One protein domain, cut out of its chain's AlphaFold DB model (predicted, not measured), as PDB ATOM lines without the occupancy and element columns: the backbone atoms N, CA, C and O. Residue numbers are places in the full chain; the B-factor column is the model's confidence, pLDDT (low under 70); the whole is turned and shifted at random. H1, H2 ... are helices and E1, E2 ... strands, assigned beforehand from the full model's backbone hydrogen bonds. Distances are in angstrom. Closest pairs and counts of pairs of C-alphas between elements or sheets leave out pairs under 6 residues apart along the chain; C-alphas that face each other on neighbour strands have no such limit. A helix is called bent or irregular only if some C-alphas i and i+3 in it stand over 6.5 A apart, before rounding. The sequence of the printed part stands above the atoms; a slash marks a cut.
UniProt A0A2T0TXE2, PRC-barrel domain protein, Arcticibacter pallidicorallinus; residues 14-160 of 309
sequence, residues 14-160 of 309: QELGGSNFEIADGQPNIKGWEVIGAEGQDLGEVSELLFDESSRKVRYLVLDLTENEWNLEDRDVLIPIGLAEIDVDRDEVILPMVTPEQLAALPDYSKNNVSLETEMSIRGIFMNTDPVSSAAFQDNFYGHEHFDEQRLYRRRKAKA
ATOM      1  N   GLN A  14     161.384 201.008 199.925       89.94
ATOM      2  CA  GLN A  14     161.746 200.032 200.945       89.94
ATOM      3  C   GLN A  14     161.887 198.636 200.321       89.94
ATOM      4  O   GLN A  14     161.179 198.288 199.377       89.94
ATOM      5  N   GLU A  15     162.812 197.832 200.846       93.06
ATOM      6  CA  GLU A  15     162.933 196.414 200.486       93.06
ATOM      7  C   GLU A  15     161.722 195.620 200.975       93.06
ATOM      8  O   GLU A  15     161.331 195.720 202.143       93.06
ATOM      9  N   LEU A  16     161.165 194.779 200.107       89.44
ATOM     10  CA  LEU A  16     159.995 193.977 200.431       89.44
ATOM     11  C   LEU A  16     160.304 192.915 201.498       89.44
ATOM     12  O   LEU A  16     159.584 192.832 202.494       89.44
ATOM     13  N   GLY A  17     161.399 192.157 201.345       82.44
ATOM     14  CA  GLY A  17     161.759 191.020 202.208       82.44
ATOM     15  C   GLY A  17     162.058 191.341 203.677       82.44
ATOM     16  O   GLY A  17     162.126 190.428 204.496       82.44
ATOM     17  N   GLY A  18     162.223 192.619 204.026       80.25
ATOM     18  CA  GLY A  18     162.411 193.090 205.403       80.25
ATOM     19  C   GLY A  18     161.270 193.963 205.928       80.25
ATOM     20  O   GLY A  18     161.428 194.606 206.966       80.25
ATOM     21  N   SER A  19     160.160 194.050 205.196       83.38
ATOM     22  CA  SER A  19     159.022 194.913 205.517       83.38
ATOM     23  C   SER A  19     157.848 194.130 206.117       83.38
ATOM     24  O   SER A  19     157.860 192.906 206.173       83.38
ATOM     25  N   ASN A  20     156.807 194.848 206.550       81.88
ATOM     26  CA  ASN A  20     155.525 194.250 206.946       81.88
ATOM     27  C   ASN A  20     154.565 194.078 205.750       81.88
ATOM     28  O   ASN A  20     153.364 193.899 205.954       81.88
ATOM     29  N   PHE A  21     155.059 194.235 204.520       83.00
ATOM     30  CA  PHE A  21     154.278 194.083 203.301       83.00
ATOM     31  C   PHE A  21     154.547 192.723 202.669       83.00
ATOM     32  O   PHE A  21     155.664 192.210 202.700       83.00
ATOM     33  N   GLU A  22     153.507 192.167 202.060       82.44
ATOM     34  CA  GLU A  22     153.541 190.880 201.380       82.44
ATOM     35  C   GLU A  22     153.048 191.045 199.943       82.44
ATOM     36  O   GLU A  22     152.324 191.990 199.606       82.44
ATOM     37  N   ILE A  23     153.457 190.114 199.087       82.62
ATOM     38  CA  ILE A  23     152.959 190.020 197.717       82.62
ATOM     39  C   ILE A  23     151.489 189.603 197.775       82.62
ATOM     40  O   ILE A  23     151.131 188.685 198.506       82.62
ATOM     41  N   ALA A  24     150.632 190.288 197.015       75.44
ATOM     42  CA  ALA A  24     149.203 189.997 197.002       75.44
ATOM     43  C   ALA A  24     148.915 188.578 196.483       75.44
ATOM     44  O   ALA A  24     149.572 188.106 195.552       75.44
ATOM     45  N   ASP A  25     147.879 187.936 197.030       64.69
ATOM     46  CA  ASP A  25     147.469 186.584 196.642       64.69
ATOM     47  C   ASP A  25     147.327 186.433 195.116       64.69
ATOM     48  O   ASP A  25     146.680 187.232 194.433       64.69
ATOM     49  N   GLY A  26     147.950 185.386 194.570       68.75
ATOM     50  CA  GLY A  26     147.937 185.081 193.135       68.75
ATOM     51  C   GLY A  26     148.957 185.854 192.283       68.75
ATOM     52  O   GLY A  26     149.056 185.596 191.071       68.75
ATOM     53  N   GLN A  27     149.735 186.766 192.882       75.19
ATOM     54  CA  GLN A  27     150.934 187.329 192.260       75.19
ATOM     55  C   GLN A  27     152.161 186.458 192.586       75.19
ATOM     56  O   GLN A  27     152.322 186.028 193.728       75.19
ATOM     57  N   PRO A  28     153.015 186.152 191.594       81.69
ATOM     58  CA  PRO A  28     154.208 185.350 191.811       81.69
ATOM     59  C   PRO A  28     155.237 186.124 192.638       81.69
ATOM     60  O   PRO A  28     155.448 187.320 192.432       81.69
ATOM     61  N   ASN A  29     155.900 185.417 193.550       89.75
ATOM     62  CA  ASN A  29     157.094 185.920 194.208       89.75
ATOM     63  C   ASN A  29     158.304 185.632 193.326       89.75
ATOM     64  O   ASN A  29     158.733 184.488 193.247       89.75
ATOM     65  N   ILE A  30     158.821 186.671 192.676       94.06
ATOM     66  CA  ILE A  30     159.920 186.552 191.711       94.06
ATOM     67  C   ILE A  30     161.309 186.632 192.354       94.06
ATOM     68  O   ILE A  30     162.303 186.685 191.646       94.06
ATOM     69  N   LYS A  31     161.402 186.699 193.687       94.94
ATOM     70  CA  LYS A  31     162.695 186.663 194.382       94.94
ATOM     71  C   LYS A  31     163.337 185.282 194.227       94.94
ATOM     72  O   LYS A  31     162.673 184.274 194.454       94.94
ATOM     73  N   GLY A  32     164.627 185.263 193.910       96.44
ATOM     74  CA  GLY A  32     165.414 184.065 193.614       96.44
ATOM     75  C   GLY A  32     165.198 183.504 192.208       96.44
ATOM     76  O   GLY A  32     165.618 182.386 191.946       96.44
ATOM     77  N   TRP A  33     164.496 184.224 191.330       97.94
ATOM     78  CA  TRP A  33     164.321 183.820 189.934       97.94
ATOM     79  C   TRP A  33     165.535 184.227 189.103       97.94
ATOM     80  O   TRP A  33     166.074 185.319 189.308       97.94
ATOM     81  N   GLU A  34     165.909 183.376 188.147       98.25
ATOM     82  CA  GLU A  34     166.965 183.658 187.169       98.25
ATOM     83  C   GLU A  34     166.541 184.825 186.270       98.25
ATOM     84  O   GLU A  34     165.375 184.942 185.868       98.25
ATOM     85  N   VAL A  35     167.482 185.710 185.953       98.44
ATOM     86  CA  VAL A  35     167.246 186.870 185.099       98.44
ATOM     87  C   VAL A  35     167.882 186.643 183.744       98.44
ATOM     88  O   VAL A  35     169.096 186.592 183.603       98.44
ATOM     89  N   ILE A  36     167.044 186.566 182.719       98.12
ATOM     90  CA  ILE A  36     167.433 186.194 181.368       98.12
ATOM     91  C   ILE A  36     167.437 187.418 180.446       98.12
ATOM     92  O   ILE A  36     166.468 188.183 180.361       98.12
ATOM     93  N   GLY A  37     168.534 187.595 179.715       96.44
ATOM     94  CA  GLY A  37     168.702 188.633 178.704       96.44
ATOM     95  C   GLY A  37     167.877 188.393 177.436       96.44
ATOM     96  O   GLY A  37     167.238 187.357 177.240       96.44
ATOM     97  N   ALA A  38     167.906 189.363 176.522       91.25
ATOM     98  CA  ALA A  38     167.122 189.318 175.286       91.25
ATOM     99  C   ALA A  38     167.451 188.120 174.369       91.25
ATOM    100  O   ALA A  38     166.586 187.687 173.606       91.25
ATOM    101  N   GLU A  39     168.673 187.581 174.440       92.31
ATOM    102  CA  GLU A  39     169.122 186.448 173.618       92.31
ATOM    103  C   GLU A  39     169.243 185.143 174.421       92.31
ATOM    104  O   GLU A  39     169.789 184.164 173.916       92.31
ATOM    105  N   GLY A  40     168.697 185.104 175.642       94.44
ATOM    106  CA  GLY A  40     168.703 183.913 176.491       94.44
ATOM    107  C   GLY A  40     169.906 183.792 177.426       94.44
ATOM    108  O   GLY A  40     170.090 182.723 177.991       94.44
ATOM    109  N   GLN A  41     170.719 184.844 177.561       97.31
ATOM    110  CA  GLN A  41     171.870 184.839 178.465       97.31
ATOM    111  C   GLN A  41     171.432 184.901 179.926       97.31
ATOM    112  O   GLN A  41     170.517 185.665 180.236       97.31
ATOM    113  N   ASP A  42     172.117 184.178 180.802       97.88
ATOM    114  CA  ASP A  42     171.943 184.305 182.250       97.88
ATOM    115  C   ASP A  42     172.647 185.574 182.758       97.88
ATOM    116  O   ASP A  42     173.843 185.791 182.533       97.88
ATOM    117  N   LEU A  43     171.877 186.459 183.385       98.25
ATOM    118  CA  LEU A  43     172.330 187.741 183.913       98.25
ATOM    119  C   LEU A  43     172.480 187.730 185.440       98.25
ATOM    120  O   LEU A  43     172.882 188.757 185.984       98.25
ATOM    121  N   GLY A  44     172.156 186.619 186.105       98.06
ATOM    122  CA  GLY A  44     172.128 186.480 187.559       98.06
ATOM    123  C   GLY A  44     170.710 186.284 188.097       98.06
ATOM    124  O   GLY A  44     169.843 185.738 187.417       98.06
ATOM    125  N   GLU A  45     170.435 186.737 189.321       98.25
ATOM    126  CA  GLU A  45     169.170 186.444 190.012       98.25
ATOM    127  C   GLU A  45     168.505 187.670 190.648       98.25
ATOM    128  O   GLU A  45     169.138 188.675 190.982       98.25
ATOM    129  N   VAL A  46     167.188 187.601 190.848       98.31
ATOM    130  CA  VAL A  46     166.459 188.639 191.591       98.31
ATOM    131  C   VAL A  46     166.678 188.467 193.092       98.31
ATOM    132  O   VAL A  46     166.017 187.648 193.732       98.31
ATOM    133  N   SER A  47     167.528 189.288 193.700       97.38
ATOM    134  CA  SER A  47     167.822 189.197 195.135       97.38
ATOM    135  C   SER A  47     166.751 189.871 196.014       97.38
ATOM    136  O   SER A  47     166.421 189.390 197.104       97.38
ATOM    137  N   GLU A  48     166.130 190.960 195.544       96.38
ATOM    138  CA  GLU A  48     165.125 191.721 196.302       96.38
ATOM    139  C   GLU A  48     164.192 192.548 195.397       96.38
ATOM    140  O   GLU A  48     164.449 192.758 194.215       96.38
ATOM    141  N   LEU A  49     163.081 193.038 195.953       94.69
ATOM    142  CA  LEU A  49     162.180 193.997 195.315       94.69
ATOM    143  C   LEU A  49     162.120 195.287 196.133       94.69
ATOM    144  O   LEU A  49     161.956 195.249 197.353       94.69
ATOM    145  N   LEU A  50     162.183 196.433 195.453       93.12
ATOM    146  CA  LEU A  50     161.942 197.734 196.074       93.12
ATOM    147  C   LEU A  50     160.521 198.199 195.782       93.12
ATOM    148  O   LEU A  50     160.129 198.360 194.620       93.12
ATOM    149  N   PHE A  51     159.765 198.462 196.843       90.25
ATOM    150  CA  PHE A  51     158.413 198.996 196.758       90.25
ATOM    151  C   PHE A  51     158.347 200.423 197.294       90.25
ATOM    152  O   PHE A  51     159.054 200.796 198.224       90.25
ATOM    153  N   ASP A  52     157.476 201.218 196.688       88.56
ATOM    154  CA  ASP A  52     157.111 202.547 197.154       88.56
ATOM    155  C   ASP A  52     155.987 202.422 198.187       88.56
ATOM    156  O   ASP A  52     154.878 201.991 197.854       88.56
ATOM    157  N   GLU A  53     156.265 202.800 199.434       84.44
ATOM    158  CA  GLU A  53     155.323 202.668 200.552       84.44
ATOM    159  C   GLU A  53     154.053 203.503 200.363       84.44
ATOM    160  O   GLU A  53     152.950 203.069 200.708       84.44
ATOM    161  N   SER A  54     154.188 204.682 199.755       83.81
ATOM    162  CA  SER A  54     153.071 205.608 199.574       83.81
ATOM    163  C   SER A  54     152.080 205.084 198.540       83.81
ATOM    164  O   SER A  54     150.867 205.182 198.733       83.81
ATOM    165  N   SER A  55     152.585 204.512 197.444       84.94
ATOM    166  CA  SER A  55     151.741 203.971 196.373       84.94
ATOM    167  C   SER A  55     151.451 202.472 196.491       84.94
ATOM    168  O   SER A  55     150.562 201.987 195.790       84.94
ATOM    169  N   ARG A  56     152.147 201.755 197.386       84.81
ATOM    170  CA  ARG A  56     152.117 200.286 197.538       84.81
ATOM    171  C   ARG A  56     152.390 199.553 196.225       84.81
ATOM    172  O   ARG A  56     151.729 198.568 195.904       84.81
ATOM    173  N   LYS A  57     153.340 200.070 195.450       85.88
ATOM    174  CA  LYS A  57     153.738 199.506 194.157       85.88
ATOM    175  C   LYS A  57     155.203 199.139 194.164       85.88
ATOM    176  O   LYS A  57     156.029 199.923 194.625       85.88
ATOM    177  N   VAL A  58     155.528 197.988 193.586       90.19
ATOM    178  CA  VAL A  58     156.914 197.638 193.268       90.19
ATOM    179  C   VAL A  58     157.407 198.583 192.172       90.19
ATOM    180  O   VAL A  58     156.699 198.841 191.200       90.19
ATOM    181  N   ARG A  59     158.601 199.151 192.352       92.81
ATOM    182  CA  ARG A  59     159.216 200.098 191.406       92.81
ATOM    183  C   ARG A  59     160.453 199.527 190.741       92.81
ATOM    184  O   ARG A  59     160.650 199.758 189.549       92.81
ATOM    185  N   TYR A  60     161.237 198.764 191.494       95.62
ATOM    186  CA  TYR A  60     162.477 198.165 191.025       95.62
ATOM    187  C   TYR A  60     162.586 196.720 191.500       95.62
ATOM    188  O   TYR A  60     162.099 196.384 192.582       95.62
ATOM    189  N   LEU A  61     163.268 195.899 190.710       96.69
ATOM    190  CA  LEU A  61     163.916 194.688 191.199       96.69
ATOM    191  C   LEU A  61     165.394 194.986 191.467       96.69
ATOM    192  O   LEU A  61     165.986 195.838 190.797       96.69
ATOM    193  N   VAL A  62     165.955 194.307 192.459       97.88
ATOM    194  CA  VAL A  62     167.393 194.226 192.701       97.88
ATOM    195  C   VAL A  62     167.884 192.979 191.976       97.88
ATOM    196  O   VAL A  62     167.406 191.880 192.256       97.88
ATOM    197  N   LEU A  63     168.767 193.177 191.005       98.44
ATOM    198  CA  LEU A  63     169.422 192.122 190.243       98.44
ATOM    199  C   LEU A  63     170.829 191.935 190.805       98.44
ATOM    200  O   LEU A  63     171.630 192.867 190.713       98.44
ATOM    201  N   ASP A  64     171.100 190.757 191.359       98.50
ATOM    202  CA  ASP A  64     172.450 190.312 191.695       98.50
ATOM    203  C   ASP A  64     173.117 189.813 190.411       98.50
ATOM    204  O   ASP A  64     172.676 188.824 189.829       98.50
ATOM    205  N   LEU A  65     174.147 190.526 189.945       98.12
ATOM    206  CA  LEU A  65     174.887 190.195 188.723       98.12
ATOM    207  C   LEU A  65     175.968 189.124 188.939       98.12
ATOM    208  O   LEU A  65     176.796 188.923 188.052       98.12
ATOM    209  N   THR A  66     176.028 188.469 190.097       96.75
ATOM    210  CA  THR A  66     177.040 187.441 190.372       96.75
ATOM    211  C   THR A  66     177.042 186.353 189.291       96.75
ATOM    212  O   THR A  66     175.999 185.815 188.938       96.75
ATOM    213  N   GLU A  67     178.230 186.035 188.763       93.00
ATOM    214  CA  GLU A  67     178.442 184.977 187.754       93.00
ATOM    215  C   GLU A  67     177.682 185.172 186.417       93.00
ATOM    216  O   GLU A  67     177.556 184.234 185.631       93.00
ATOM    217  N   ASN A  68     177.253 186.401 186.098       96.38
ATOM    218  CA  ASN A  68     176.560 186.717 184.841       96.38
ATOM    219  C   ASN A  68     177.373 186.367 183.569       96.38
ATOM    220  O   ASN A  68     178.578 186.622 183.468       96.38
ATOM    221  N   GLU A  69     176.694 185.895 182.518       96.88
ATOM    222  CA  GLU A  69     177.309 185.493 181.241       96.88
ATOM    223  C   GLU A  69     177.844 186.667 180.398       96.88
ATOM    224  O   GLU A  69     178.524 186.468 179.385       96.88
ATOM    225  N   TRP A  70     177.571 187.910 180.802       94.81
ATOM    226  CA  TRP A  70     178.119 189.113 180.171       94.81
ATOM    227  C   TRP A  70     179.478 189.541 180.742       94.81
ATOM    228  O   TRP A  70     180.055 190.509 180.240       94.81
ATOM    229  N   ASN A  71     180.033 188.807 181.719       94.81
ATOM    230  CA  ASN A  71     181.279 189.158 182.414       94.81
ATOM    231  C   ASN A  71     181.265 190.600 182.963       94.81
ATOM    232  O   ASN A  71     182.289 191.294 182.946       94.81
ATOM    233  N   LEU A  72     180.100 191.079 183.405       95.94
ATOM    234  CA  LEU A  72     179.992 192.324 184.158       95.94
ATOM    235  C   LEU A  72     180.541 192.126 185.576       95.94
ATOM    236  O   LEU A  72     180.672 190.999 186.042       95.94
ATOM    237  N   GLU A  73     180.881 193.224 186.249       96.62
ATOM    238  CA  GLU A  73     181.318 193.190 187.648       96.62
ATOM    239  C   GLU A  73     180.215 192.631 188.560       96.62
ATOM    240  O   GLU A  73     179.064 193.059 188.452       96.62
ATOM    241  N   ASP A  74     180.587 191.714 189.460       97.19
ATOM    242  CA  ASP A  74     179.692 191.135 190.467       97.19
ATOM    243  C   ASP A  74     179.230 192.227 191.440       97.19
ATOM    244  O   ASP A  74     180.006 192.738 192.257       97.19
ATOM    245  N   ARG A  75     177.960 192.614 191.326       97.00
ATOM    246  CA  ARG A  75     177.320 193.644 192.149       97.00
ATOM    247  C   ARG A  75     175.806 193.573 192.005       97.00
ATOM    248  O   ARG A  75     175.292 193.107 190.991       97.00
ATOM    249  N   ASP A  76     175.107 194.153 192.968       97.81
ATOM    250  CA  ASP A  76     173.673 194.377 192.854       97.81
ATOM    251  C   ASP A  76     173.381 195.645 192.041       97.81
ATOM    252  O   ASP A  76     174.025 196.682 192.229       97.81
ATOM    253  N   VAL A  77     172.360 195.610 191.186       97.88
ATOM    254  CA  VAL A  77     171.868 196.778 190.437       97.88
ATOM    255  C   VAL A  77     170.346 196.887 190.492       97.88
ATOM    256  O   VAL A  77     169.633 195.909 190.698       97.88
ATOM    257  N   LEU A  78     169.821 198.099 190.282       97.56
ATOM    258  CA  LEU A  78     168.379 198.350 190.247       97.56
ATOM    259  C   LEU A  78     167.837 198.386 188.821       97.56
ATOM    260  O   LEU A  78     168.223 199.242 188.021       97.56
ATOM    261  N   ILE A  79     166.854 197.531 188.546       97.69
ATOM    262  CA  ILE A  79     166.148 197.492 187.264       97.69
ATOM    263  C   ILE A  79     164.708 197.981 187.456       97.69
ATOM    264  O   ILE A  79     163.971 197.409 188.264       97.69
ATOM    265  N   PRO A  80     164.272 199.032 186.734       96.44
ATOM    266  CA  PRO A  80     162.877 199.456 186.725       96.44
ATOM    267  C   PRO A  80     161.932 198.308 186.343       96.44
ATOM    268  O   PRO A  80     162.123 197.651 185.320       96.44
ATOM    269  N   ILE A  81     160.880 198.092 187.137       94.31
ATOM    270  CA  ILE A  81     160.012 196.906 187.021       94.31
ATOM    271  C   ILE A  81     159.332 196.762 185.648       94.31
ATOM    272  O   ILE A  81     159.057 195.655 185.199       94.31
ATOM    273  N   GLY A  82     159.075 197.872 184.953       93.25
ATOM    274  CA  GLY A  82     158.436 197.887 183.635       93.25
ATOM    275  C   GLY A  82     159.371 197.534 182.473       93.25
ATOM    276  O   GLY A  82     158.905 197.436 181.337       93.25
ATOM    277  N   LEU A  83     160.672 197.352 182.731       94.81
ATOM    278  CA  LEU A  83     161.615 196.767 181.769       94.81
ATOM    279  C   LEU A  83     161.643 195.237 181.825       94.81
ATOM    280  O   LEU A  83     162.162 194.616 180.900       94.81
ATOM    281  N   ALA A  84     161.087 194.649 182.884       95.56
ATOM    282  CA  ALA A  84     161.039 193.215 183.086       95.56
ATOM    283  C   ALA A  84     159.731 192.607 182.560       95.56
ATOM    284  O   ALA A  84     158.663 193.224 182.589       95.56
ATOM    285  N   GLU A  85     159.821 191.362 182.111       94.94
ATOM    286  CA  GLU A  85     158.709 190.445 181.864       94.94
ATOM    287  C   GLU A  85     158.948 189.167 182.679       94.94
ATOM    288  O   GLU A  85     160.086 188.881 183.029       94.94
ATOM    289  N   ILE A  86     157.911 188.389 182.988       93.25
ATOM    290  CA  ILE A  86     158.074 187.140 183.751       93.25
ATOM    291  C   ILE A  86     157.607 185.918 182.971       93.25
ATOM    292  O   ILE A  86     156.610 185.974 182.239       93.25
ATOM    293  N   ASP A  87     158.291 184.806 183.196       91.94
ATOM    294  CA  ASP A  87     157.887 183.467 182.798       91.94
ATOM    295  C   ASP A  87     157.722 182.596 184.049       91.94
ATOM    296  O   ASP A  87     158.682 182.105 184.631       91.94
ATOM    297  N   VAL A  88     156.468 182.441 184.478       87.44
ATOM    298  CA  VAL A  88     156.115 181.761 185.735       87.44
ATOM    299  C   VAL A  88     156.304 180.247 185.651       87.44
ATOM    300  O   VAL A  88     156.415 179.597 186.677       87.44
ATOM    301  N   ASP A  89     156.318 179.658 184.452       86.00
ATOM    302  CA  ASP A  89     156.487 178.205 184.332       86.00
ATOM    303  C   ASP A  89     157.949 177.780 184.501       86.00
ATOM    304  O   ASP A  89     158.219 176.618 184.801       86.00
ATOM    305  N   ARG A  90     158.875 178.712 184.248       89.44
ATOM    306  CA  ARG A  90     160.323 178.501 184.337       89.44
ATOM    307  C   ARG A  90     160.961 179.221 185.521       89.44
ATOM    308  O   ARG A  90     162.159 179.082 185.700       89.44
ATOM    309  N   ASP A  91     160.168 179.947 186.311       94.31
ATOM    310  CA  ASP A  91     160.655 180.813 187.387       94.31
ATOM    311  C   ASP A  91     161.751 181.782 186.887       94.31
ATOM    312  O   ASP A  91     162.794 181.954 187.512       94.31
ATOM    313  N   GLU A  92     161.510 182.420 185.731       96.50
ATOM    314  CA  GLU A  92     162.451 183.341 185.075       96.50
ATOM    315  C   GLU A  92     161.888 184.771 185.002       96.50
ATOM    316  O   GLU A  92     160.713 185.003 184.681       96.50
ATOM    317  N   VAL A  93     162.756 185.758 185.214       97.56
ATOM    318  CA  VAL A  93     162.531 187.161 184.849       97.56
ATOM    319  C   VAL A  93     163.303 187.463 183.574       97.56
ATOM    320  O   VAL A  93     164.424 187.022 183.396       97.56
ATOM    321  N   ILE A  94     162.720 188.222 182.658       97.44
ATOM    322  CA  ILE A  94     163.274 188.445 181.326       97.44
ATOM    323  C   ILE A  94     163.428 189.940 181.101       97.44
ATOM    324  O   ILE A  94     162.476 190.697 181.296       97.44
ATOM    325  N   LEU A  95     164.608 190.360 180.647       96.69
ATOM    326  CA  LEU A  95     164.934 191.747 180.316       96.69
ATOM    327  C   LEU A  95     165.088 191.905 178.791       96.69
ATOM    328  O   LEU A  95     166.203 191.983 178.274       96.69
ATOM    329  N   PRO A  96     163.980 191.967 178.027       92.81
ATOM    330  CA  PRO A  96     164.018 191.871 176.565       92.81
ATOM    331  C   PRO A  96     164.631 193.088 175.859       92.81
ATOM    332  O   PRO A  96     164.896 193.021 174.661       92.81
ATOM    333  N   MET A  97     164.794 194.217 176.555       89.62
ATOM    334  CA  MET A  97     165.237 195.490 175.966       89.62
ATOM    335  C   MET A  97     166.468 196.086 176.662       89.62
ATOM    336  O   MET A  97     166.813 197.233 176.389       89.62
ATOM    337  N   VAL A  98     167.104 195.338 177.567       94.88
ATOM    338  CA  VAL A  98     168.275 195.795 178.325       94.88
ATOM    339  C   VAL A  98     169.550 195.297 177.652       94.88
ATOM    340  O   VAL A  98     169.633 194.128 177.282       94.88
ATOM    341  N   THR A  99     170.539 196.178 177.496       95.75
ATOM    342  CA  THR A  99     171.847 195.833 176.915       95.75
ATOM    343  C   THR A  99     172.944 195.699 177.983       95.75
ATOM    344  O   THR A  99     172.802 196.264 179.076       95.75
ATOM    345  N   PRO A 100     174.070 195.021 177.676       95.75
ATOM    346  CA  PRO A 100     175.213 194.938 178.587       95.75
ATOM    347  C   PRO A 100     175.756 196.315 178.980       95.75
ATOM    348  O   PRO A 100     176.092 196.543 180.138       95.75
ATOM    349  N   GLU A 101     175.801 197.264 178.040       95.62
ATOM    350  CA  GLU A 101     176.295 198.622 178.292       95.62
ATOM    351  C   GLU A 101     175.398 199.383 179.269       95.62
ATOM    352  O   GLU A 101     175.898 200.143 180.098       95.62
ATOM    353  N   GLN A 102     174.079 199.175 179.194       96.25
ATOM    354  CA  GLN A 102     173.141 199.779 180.135       96.25
ATOM    355  C   GLN A 102     173.323 199.199 181.536       96.25
ATOM    356  O   GLN A 102     173.425 199.978 182.479       96.25
ATOM    357  N   LEU A 103     173.432 197.871 181.680       96.19
ATOM    358  CA  LEU A 103     173.698 197.246 182.985       96.19
ATOM    359  C   LEU A 103     175.048 197.673 183.570       96.19
ATOM    360  O   LEU A 103     175.133 197.982 184.757       96.19
ATOM    361  N   ALA A 104     176.091 197.757 182.742       96.25
ATOM    362  CA  ALA A 104     177.409 198.230 183.160       96.25
ATOM    363  C   ALA A 104     177.385 199.693 183.639       96.25
ATOM    364  O   ALA A 104     178.129 200.064 184.544       96.25
ATOM    365  N   ALA A 105     176.523 200.531 183.056       96.19
ATOM    366  CA  ALA A 105     176.399 201.940 183.419       96.19
ATOM    367  C   ALA A 105     175.589 202.187 184.704       96.19
ATOM    368  O   ALA A 105     175.628 203.302 185.228       96.19
ATOM    369  N   LEU A 106     174.844 201.194 185.207       96.00
ATOM    370  CA  LEU A 106     174.045 201.360 186.423       96.00
ATOM    371  C   LEU A 106     174.936 201.621 187.648       96.00
ATOM    372  O   LEU A 106     176.051 201.103 187.717       96.00
ATOM    373  N   PRO A 107     174.465 202.420 188.621       94.69
ATOM    374  CA  PRO A 107     175.119 202.532 189.918       94.69
ATOM    375  C   PRO A 107     174.927 201.248 190.735       94.69
ATOM    376  O   PRO A 107     173.900 200.579 190.601       94.69
ATOM    377  N   ASP A 108     175.878 200.959 191.622       95.06
ATOM    378  CA  ASP A 108     175.760 199.862 192.585       95.06
ATOM    379  C   ASP A 108     174.552 200.094 193.495       95.06
ATOM    380  O   ASP A 108     174.364 201.177 194.069       95.06
ATOM    381  N   TYR A 109     173.744 199.057 193.670       94.94
ATOM    382  CA  TYR A 109     172.729 199.053 194.700       94.94
ATOM    383  C   TYR A 109     173.383 198.859 196.070       94.94
ATOM    384  O   TYR A 109     174.215 197.985 196.292       94.94
ATOM    385  N   SER A 110     172.971 199.689 197.024       88.19
ATOM    386  CA  SER A 110     173.276 199.487 198.434       88.19
ATOM    387  C   SER A 110     172.023 199.731 199.260       88.19
ATOM    388  O   SER A 110     171.322 200.737 199.107       88.19
ATOM    389  N   LYS A 111     171.741 198.785 200.157       84.94
ATOM    390  CA  LYS A 111     170.562 198.812 201.019       84.94
ATOM    391  C   LYS A 111     170.425 200.149 201.753       84.94
ATOM    392  O   LYS A 111     171.376 200.648 202.354       84.94
ATOM    393  N   ASN A 112     169.207 200.696 201.752       74.62
ATOM    394  CA  ASN A 112     168.835 201.978 202.370       74.62
ATOM    395  C   ASN A 112     169.555 203.221 201.803       74.62
ATOM    396  O   ASN A 112     169.574 204.274 202.454       74.62
ATOM    397  N   ASN A 113     170.158 203.119 200.616       80.81
ATOM    398  CA  ASN A 113     170.907 204.206 199.991       80.81
ATOM    399  C   ASN A 113     170.483 204.445 198.533       80.81
ATOM    400  O   ASN A 113     171.310 204.581 197.638       80.81
ATOM    401  N   VAL A 114     169.171 204.508 198.306       86.56
ATOM    402  CA  VAL A 114     168.596 204.901 197.017       86.56
ATOM    403  C   VAL A 114     168.114 206.342 197.141       86.56
ATOM    404  O   VAL A 114     167.113 206.618 197.800       86.56
ATOM    405  N   SER A 115     168.876 207.287 196.589       86.88
ATOM    406  CA  SER A 115     168.492 208.702 196.565       86.88
ATOM    407  C   SER A 115     167.720 209.030 195.286       86.88
ATOM    408  O   SER A 115     167.770 208.287 194.305       86.88
ATOM    409  N   LEU A 116     167.057 210.192 195.260       84.38
ATOM    410  CA  LEU A 116     166.427 210.686 194.033       84.38
ATOM    411  C   LEU A 116     167.441 210.821 192.883       84.38
ATOM    412  O   LEU A 116     167.100 210.591 191.727       84.38
ATOM    413  N   GLU A 117     168.684 211.192 193.197       84.94
ATOM    414  CA  GLU A 117     169.773 211.295 192.223       84.94
ATOM    415  C   GLU A 117     170.099 209.928 191.606       84.94
ATOM    416  O   GLU A 117     170.204 209.827 190.385       84.94
ATOM    417  N   THR A 118     170.156 208.870 192.424       89.69
ATOM    418  CA  THR A 118     170.317 207.483 191.963       89.69
ATOM    419  C   THR A 118     169.162 207.061 191.052       89.69
ATOM    420  O   THR A 118     169.375 206.497 189.980       89.69
ATOM    421  N   GLU A 119     167.918 207.362 191.428       91.25
ATOM    422  CA  GLU A 119     166.758 207.043 190.589       91.25
ATOM    423  C   GLU A 119     166.794 207.795 189.250       91.25
ATOM    424  O   GLU A 119     166.514 207.216 188.195       91.25
ATOM    425  N   MET A 120     167.181 209.075 189.271       87.38
ATOM    426  CA  MET A 120     167.356 209.891 188.068       87.38
ATOM    427  C   MET A 120     168.470 209.355 187.164       87.38
ATOM    428  O   MET A 120     168.275 209.318 185.947       87.38
ATOM    429  N   SER A 121     169.600 208.906 187.724       90.38
ATOM    430  CA  SER A 121     170.692 208.326 186.935       90.38
ATOM    431  C   SER A 121     170.270 207.014 186.276       90.38
ATOM    432  O   SER A 121     170.464 206.856 185.071       90.38
ATOM    433  N   ILE A 122     169.604 206.119 187.019       92.88
ATOM    434  CA  ILE A 122     169.052 204.862 186.480       92.88
ATOM    435  C   ILE A 122     168.094 205.159 185.325       92.88
ATOM    436  O   ILE A 122     168.192 204.584 184.242       92.88
ATOM    437  N   ARG A 123     167.171 206.104 185.527       88.94
ATOM    438  CA  ARG A 123     166.211 206.493 184.493       88.94
ATOM    439  C   ARG A 123     166.902 207.049 183.244       88.94
ATOM    440  O   ARG A 123     166.490 206.703 182.138       88.94
ATOM    441  N   GLY A 124     167.931 207.881 183.410       89.00
ATOM    442  CA  GLY A 124     168.702 208.456 182.305       89.00
ATOM    443  C   GLY A 124     169.368 207.396 181.425       89.00
ATOM    444  O   GLY A 124     169.288 207.489 180.199       89.00
ATOM    445  N   ILE A 125     169.929 206.351 182.043       92.69
ATOM    446  CA  ILE A 125     170.572 205.220 181.349       92.69
ATOM    447  C   ILE A 125     169.585 204.498 180.422       92.69
ATOM    448  O   ILE A 125     169.904 204.215 179.267       92.69
ATOM    449  N   PHE A 126     168.361 204.242 180.892       90.94
ATOM    450  CA  PHE A 126     167.367 203.507 180.104       90.94
ATOM    451  C   PHE A 126     166.584 204.370 179.114       90.94
ATOM    452  O   PHE A 126     166.116 203.862 178.100       90.94
ATOM    453  N   MET A 127     166.410 205.667 179.378       83.69
ATOM    454  CA  MET A 127     165.692 206.560 178.461       83.69
ATOM    455  C   MET A 127     166.558 207.068 177.300       83.69
ATOM    456  O   MET A 127     166.009 207.627 176.351       83.69
ATOM    457  N   ASN A 128     167.886 206.895 177.361       71.25
ATOM    458  CA  ASN A 128     168.838 207.498 176.419       71.25
ATOM    459  C   ASN A 128     168.612 209.018 176.252       71.25
ATOM    460  O   ASN A 128     168.735 209.578 175.162       71.25
ATOM    461  N   THR A 129     168.200 209.681 177.335       61.69
ATOM    462  CA  THR A 129     167.937 211.122 177.379       61.69
ATOM    463  C   THR A 129     169.023 211.815 178.180       61.69
ATOM    464  O   THR A 129     169.331 211.378 179.290       61.69
ATOM    465  N   ASP A 130     169.537 212.934 177.665       54.50
ATOM    466  CA  ASP A 130     170.441 213.794 178.424       54.50
ATOM    467  C   ASP A 130     169.777 214.244 179.747       54.50
ATOM    468  O   ASP A 130     168.589 214.585 179.746       54.50
ATOM    469  N   PRO A 131     170.516 214.317 180.871       54.28
ATOM    470  CA  PRO A 131     169.992 214.657 182.205       54.28
ATOM    471  C   PRO A 131     169.461 216.101 182.359       54.28
ATOM    472  O   PRO A 131     169.247 216.592 183.468       54.28
ATOM    473  N   VAL A 132     169.234 216.825 181.263       45.75
ATOM    474  CA  VAL A 132     168.943 218.258 181.273       45.75
ATOM    475  C   VAL A 132     167.439 218.505 181.162       45.75
ATOM    476  O   VAL A 132     166.926 218.697 180.063       45.75
ATOM    477  N   SER A 133     166.733 218.510 182.304       53.34
ATOM    478  CA  SER A 133     165.598 219.411 182.637       53.34
ATOM    479  C   SER A 133     164.896 218.966 183.932       53.34
ATOM    480  O   SER A 133     163.734 218.596 183.932       53.34
ATOM    481  N   SER A 134     165.576 219.005 185.074       55.22
ATOM    482  CA  SER A 134     165.128 218.422 186.355       55.22
ATOM    483  C   SER A 134     163.823 218.964 186.978       55.22
ATOM    484  O   SER A 134     163.245 218.288 187.822       55.22
ATOM    485  N   ALA A 135     163.303 220.131 186.580       49.34
ATOM    486  CA  ALA A 135     162.185 220.768 187.297       49.34
ATOM    487  C   ALA A 135     160.769 220.331 186.856       49.34
ATOM    488  O   ALA A 135     159.832 220.437 187.638       49.34
ATOM    489  N   ALA A 136     160.590 219.835 185.626       46.78
ATOM    490  CA  ALA A 136     159.275 219.412 185.109       46.78
ATOM    491  C   ALA A 136     159.030 217.891 185.210       46.78
ATOM    492  O   ALA A 136     157.917 217.427 184.982       46.78
ATOM    493  N   PHE A 137     160.065 217.110 185.542       52.44
ATOM    494  CA  PHE A 137     160.017 215.642 185.558       52.44
ATOM    495  C   PHE A 137     159.673 215.039 186.925       52.44
ATOM    496  O   PHE A 137     159.382 213.845 186.989       52.44
ATOM    497  N   GLN A 138     159.703 215.833 188.002       54.62
ATOM    498  CA  GLN A 138     159.396 215.349 189.354       54.62
ATOM    499  C   GLN A 138     157.915 214.988 189.526       54.62
ATOM    500  O   GLN A 138     157.616 214.009 190.199       54.62
ATOM    501  N   ASP A 139     157.000 215.701 188.861       54.34
ATOM    502  CA  ASP A 139     155.555 215.559 189.105       54.34
ATOM    503  C   ASP A 139     154.971 214.228 188.584       54.34
ATOM    504  O   ASP A 139     153.872 213.830 188.957       54.34
ATOM    505  N   ASN A 140     155.711 213.497 187.738       74.88
ATOM    506  CA  ASN A 140     155.299 212.179 187.246       74.88
ATOM    507  C   ASN A 140     156.487 211.247 186.953       74.88
ATOM    508  O   ASN A 140     156.562 210.627 185.889       74.88
ATOM    509  N   PHE A 141     157.449 211.160 187.880       82.62
ATOM    510  CA  PHE A 141     158.643 210.324 187.705       82.62
ATOM    511  C   PHE A 141     158.294 208.860 187.362       82.62
ATOM    512  O   PHE A 141     158.818 208.307 186.393       82.62
ATOM    513  N   TYR A 142     157.329 208.282 188.085       86.56
ATOM    514  CA  TYR A 142     156.866 206.901 187.908       86.56
ATOM    515  C   TYR A 142     155.749 206.700 186.881       86.56
ATOM    516  O   TYR A 142     155.239 205.589 186.748       86.56
ATOM    517  N   GLY A 143     155.341 207.737 186.153       84.19
ATOM    518  CA  GLY A 143     154.363 207.583 185.074       84.19
ATOM    519  C   GLY A 143     154.960 207.078 183.764       84.19
ATOM    520  O   GLY A 143     154.225 206.913 182.793       84.19
ATOM    521  N   HIS A 144     156.279 206.879 183.706       86.94
ATOM    522  CA  HIS A 144     156.950 206.337 182.528       86.94
ATOM    523  C   HIS A 144     156.727 204.828 182.399       86.94
ATOM    524  O   HIS A 144     156.625 204.112 183.393       86.94
ATOM    525  N   GLU A 145     156.753 204.324 181.168       86.81
ATOM    526  CA  GLU A 145     156.537 202.905 180.866       86.81
ATOM    527  C   GLU A 145     157.554 201.947 181.511       86.81
ATOM    528  O   GLU A 145     157.247 200.778 181.722       86.81
ATOM    529  N   HIS A 146     158.733 202.444 181.895       89.62
ATOM    530  CA  HIS A 146     159.742 201.681 182.648       89.62
ATOM    531  C   HIS A 146     159.284 201.327 184.072       89.62
ATOM    532  O   HIS A 146     159.916 200.512 184.730       89.62
ATOM    533  N   PHE A 147     158.188 201.918 184.550       89.25
ATOM    534  CA  PHE A 147     157.585 201.638 185.854       89.25
ATOM    535  C   PHE A 147     156.170 201.054 185.735       89.25
ATOM    536  O   PHE A 147     155.459 200.954 186.736       89.25
ATOM    537  N   ASP A 148     155.743 200.684 184.522       86.69
ATOM    538  CA  ASP A 148     154.454 200.039 184.289       86.69
ATOM    539  C   ASP A 148     154.538 198.533 184.579       86.69
ATOM    540  O   ASP A 148     154.946 197.730 183.737       86.69
ATOM    541  N   GLU A 149     154.096 198.144 185.776       82.50
ATOM    542  CA  GLU A 149     154.024 196.750 186.235       82.50
ATOM    543  C   GLU A 149     153.163 195.845 185.335       82.50
ATOM    544  O   GLU A 149     153.286 194.623 185.380       82.50
ATOM    545  N   GLN A 150     152.298 196.395 184.474       84.31
ATOM    546  CA  GLN A 150     151.535 195.566 183.538       84.31
ATOM    547  C   GLN A 150     152.431 194.877 182.507       84.31
ATOM    548  O   GLN A 150     152.032 193.837 181.969       84.31
ATOM    549  N   ARG A 151     153.620 195.435 182.234       86.62
ATOM    550  CA  ARG A 151     154.623 194.835 181.345       86.62
ATOM    551  C   ARG A 151     155.205 193.560 181.936       86.62
ATOM    552  O   ARG A 151     155.291 192.574 181.207       86.62
ATOM    553  N   LEU A 152     155.420 193.543 183.254       86.44
ATOM    554  CA  LEU A 152     155.857 192.368 184.006       86.44
ATOM    555  C   LEU A 152     154.989 191.150 183.665       86.44
ATOM    556  O   LEU A 152     155.487 190.103 183.265       86.44
ATOM    557  N   TYR A 153     153.665 191.323 183.694       83.12
ATOM    558  CA  TYR A 153     152.688 190.256 183.459       83.12
ATOM    559  C   TYR A 153     152.278 190.060 181.997       83.12
ATOM    560  O   TYR A 153     151.344 189.298 181.725       83.12
ATOM    561  N   ARG A 154     152.912 190.742 181.036       81.25
ATOM    562  CA  ARG A 154     152.479 190.717 179.631       81.25
ATOM    563  C   ARG A 154     152.490 189.303 179.056       81.25
ATOM    564  O   ARG A 154     151.503 188.907 178.439       81.25
ATOM    565  N   ARG A 155     153.553 188.531 179.302       74.19
ATOM    566  CA  ARG A 155     153.663 187.134 178.844       74.19
ATOM    567  C   ARG A 155     152.606 186.238 179.474       74.19
ATOM    568  O   ARG A 155     151.924 185.521 178.749       74.19
ATOM    569  N   ARG A 156     152.377 186.361 180.785       71.81
ATOM    570  CA  ARG A 156     151.295 185.646 181.485       71.81
ATOM    571  C   ARG A 156     149.921 185.985 180.902       71.81
ATOM    572  O   ARG A 156     149.136 185.081 180.644       71.81
ATOM    573  N   LYS A 157     149.630 187.269 180.657       70.31
ATOM    574  CA  LYS A 157     148.363 187.710 180.043       70.31
ATOM    575  C   LYS A 157     148.213 187.197 178.612       70.31
ATOM    576  O   LYS A 157     147.131 186.748 178.254       70.31
ATOM    577  N   ALA A 158     149.277 187.236 177.811       69.75
ATOM    578  CA  ALA A 158     149.275 186.706 176.452       69.75
ATOM    579  C   ALA A 158     149.052 185.186 176.440       69.75
ATOM    580  O   ALA A 158     148.214 184.717 175.679       69.75
ATOM    581  N   LYS A 159     149.727 184.444 177.331       67.69
ATOM    582  CA  LYS A 159     149.540 182.999 177.516       67.69
ATOM    583  C   LYS A 159     148.114 182.675 177.954       67.69
ATOM    584  O   LYS A 159     147.472 181.853 177.319       67.69
ATOM    585  N   ALA A 160     147.582 183.347 178.974       64.25
ATOM    586  CA  ALA A 160     146.198 183.147 179.412       64.25
ATOM    587  C   ALA A 160     145.194 183.452 178.281       64.25
ATOM    588  O   ALA A 160     144.237 182.712 178.068       64.25
TER     589      ALA A 160
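Overview. This is residues 14 to 160 of the 309 residues of the protein "PRC-barrel domain protein" of Arcticibacter pallidicorallinus (UniProt A0A2T0TXE2). One strongly twisted and curled sheet of six strands makes the core, with H1 and H2 beside its edge strand E4 and H4 at its other edge, E5. Residues 14 to 33 run round it with no named element, and H3 lies off the sheet. The printed part has 147 residues, with six named strands followed by four named helices; the mixed sheet runs E4 E3 E2 E1 E6 E5, with E1 and E6 parallel and its other neighbours antiparallel. The class is mixed, helices and strands, with 66 residues in named elements, under half. The whole is compact, with a radius of gyration of the C-alphas of 14.8 A and spans of 43 by 36 by 30 A.

Arrangement. E1, residues 34 to 37, E2, residues 42 to 52, E3, residues 57 to 64, and E4, residues 76 to 80, form a meander, each strand the antiparallel neighbour of the one before. N 35 and O 44 are 2.8 A apart across E1 and E2, N 62 and O 48 2.8 A across E2 and E3, and N 63 and O 77 2.9 A across E3 and E4. E2 bends by 57 degrees at residue 47; residues 42 to 45 pair with E1 and 45 to 52 with E3. Residues 14 to 15 pair antiparallel with residues 50 to 51 of E2. E5, residues 85 to 87, and E6, residues 92 to 95, form a hairpin, with N 94 and O 85 at 2.7 A. E6 is parallel to E1, with N 36 and O 93 at 2.7 A. H1, residues 100 to 105, is on the sheet; its closest C-alpha pair with E4 is Leu 103 and Val 77, 7.7 A. H2, residues 116 to 127, only grazes the sheet. With residues 125 to 126 alone it only just touches H1, with 3 pairs of C-alphas within 8 A, the closest those of Gln 102 and Ile 125, 6.1 A; this helical hairpin has a shallow tilt of 26 degrees, opposite ways. H3, residues 138 to 143, is near H2 and not on the sheet. H4, residues 154 to 160, only grazes the sheet; the closest C-alphas of H4 and E5 are Arg 155 and Ile 86, 6.6 A. Every O i to N i+4 pair is within hydrogen-bond range in H1, H2 and H4; H3 has 0 of 2, and 1 of 3 O i to N i+3 pairs.

Along the chain. E1 begins at C-alpha 34 (166.965, 183.658, 187.169). E2 is 27.8 A long, E3 21.0 A, E4 13.4 A and H2 16.1 A. H3 is irregular: C-alphas 139 and 142 are 8.8 A apart. H4 ends at C-alpha 160 (146.198, 183.147, 179.412).

Size, cuts and confidence. The two C-alphas farthest apart, of Asp 89 and Ala 135, are 43.0 A apart. The printed part has no cut, and the link from E3 to E4 is long. Residues 25 to 26, 129 to 139 and 158 to 160 have pLDDT under 70.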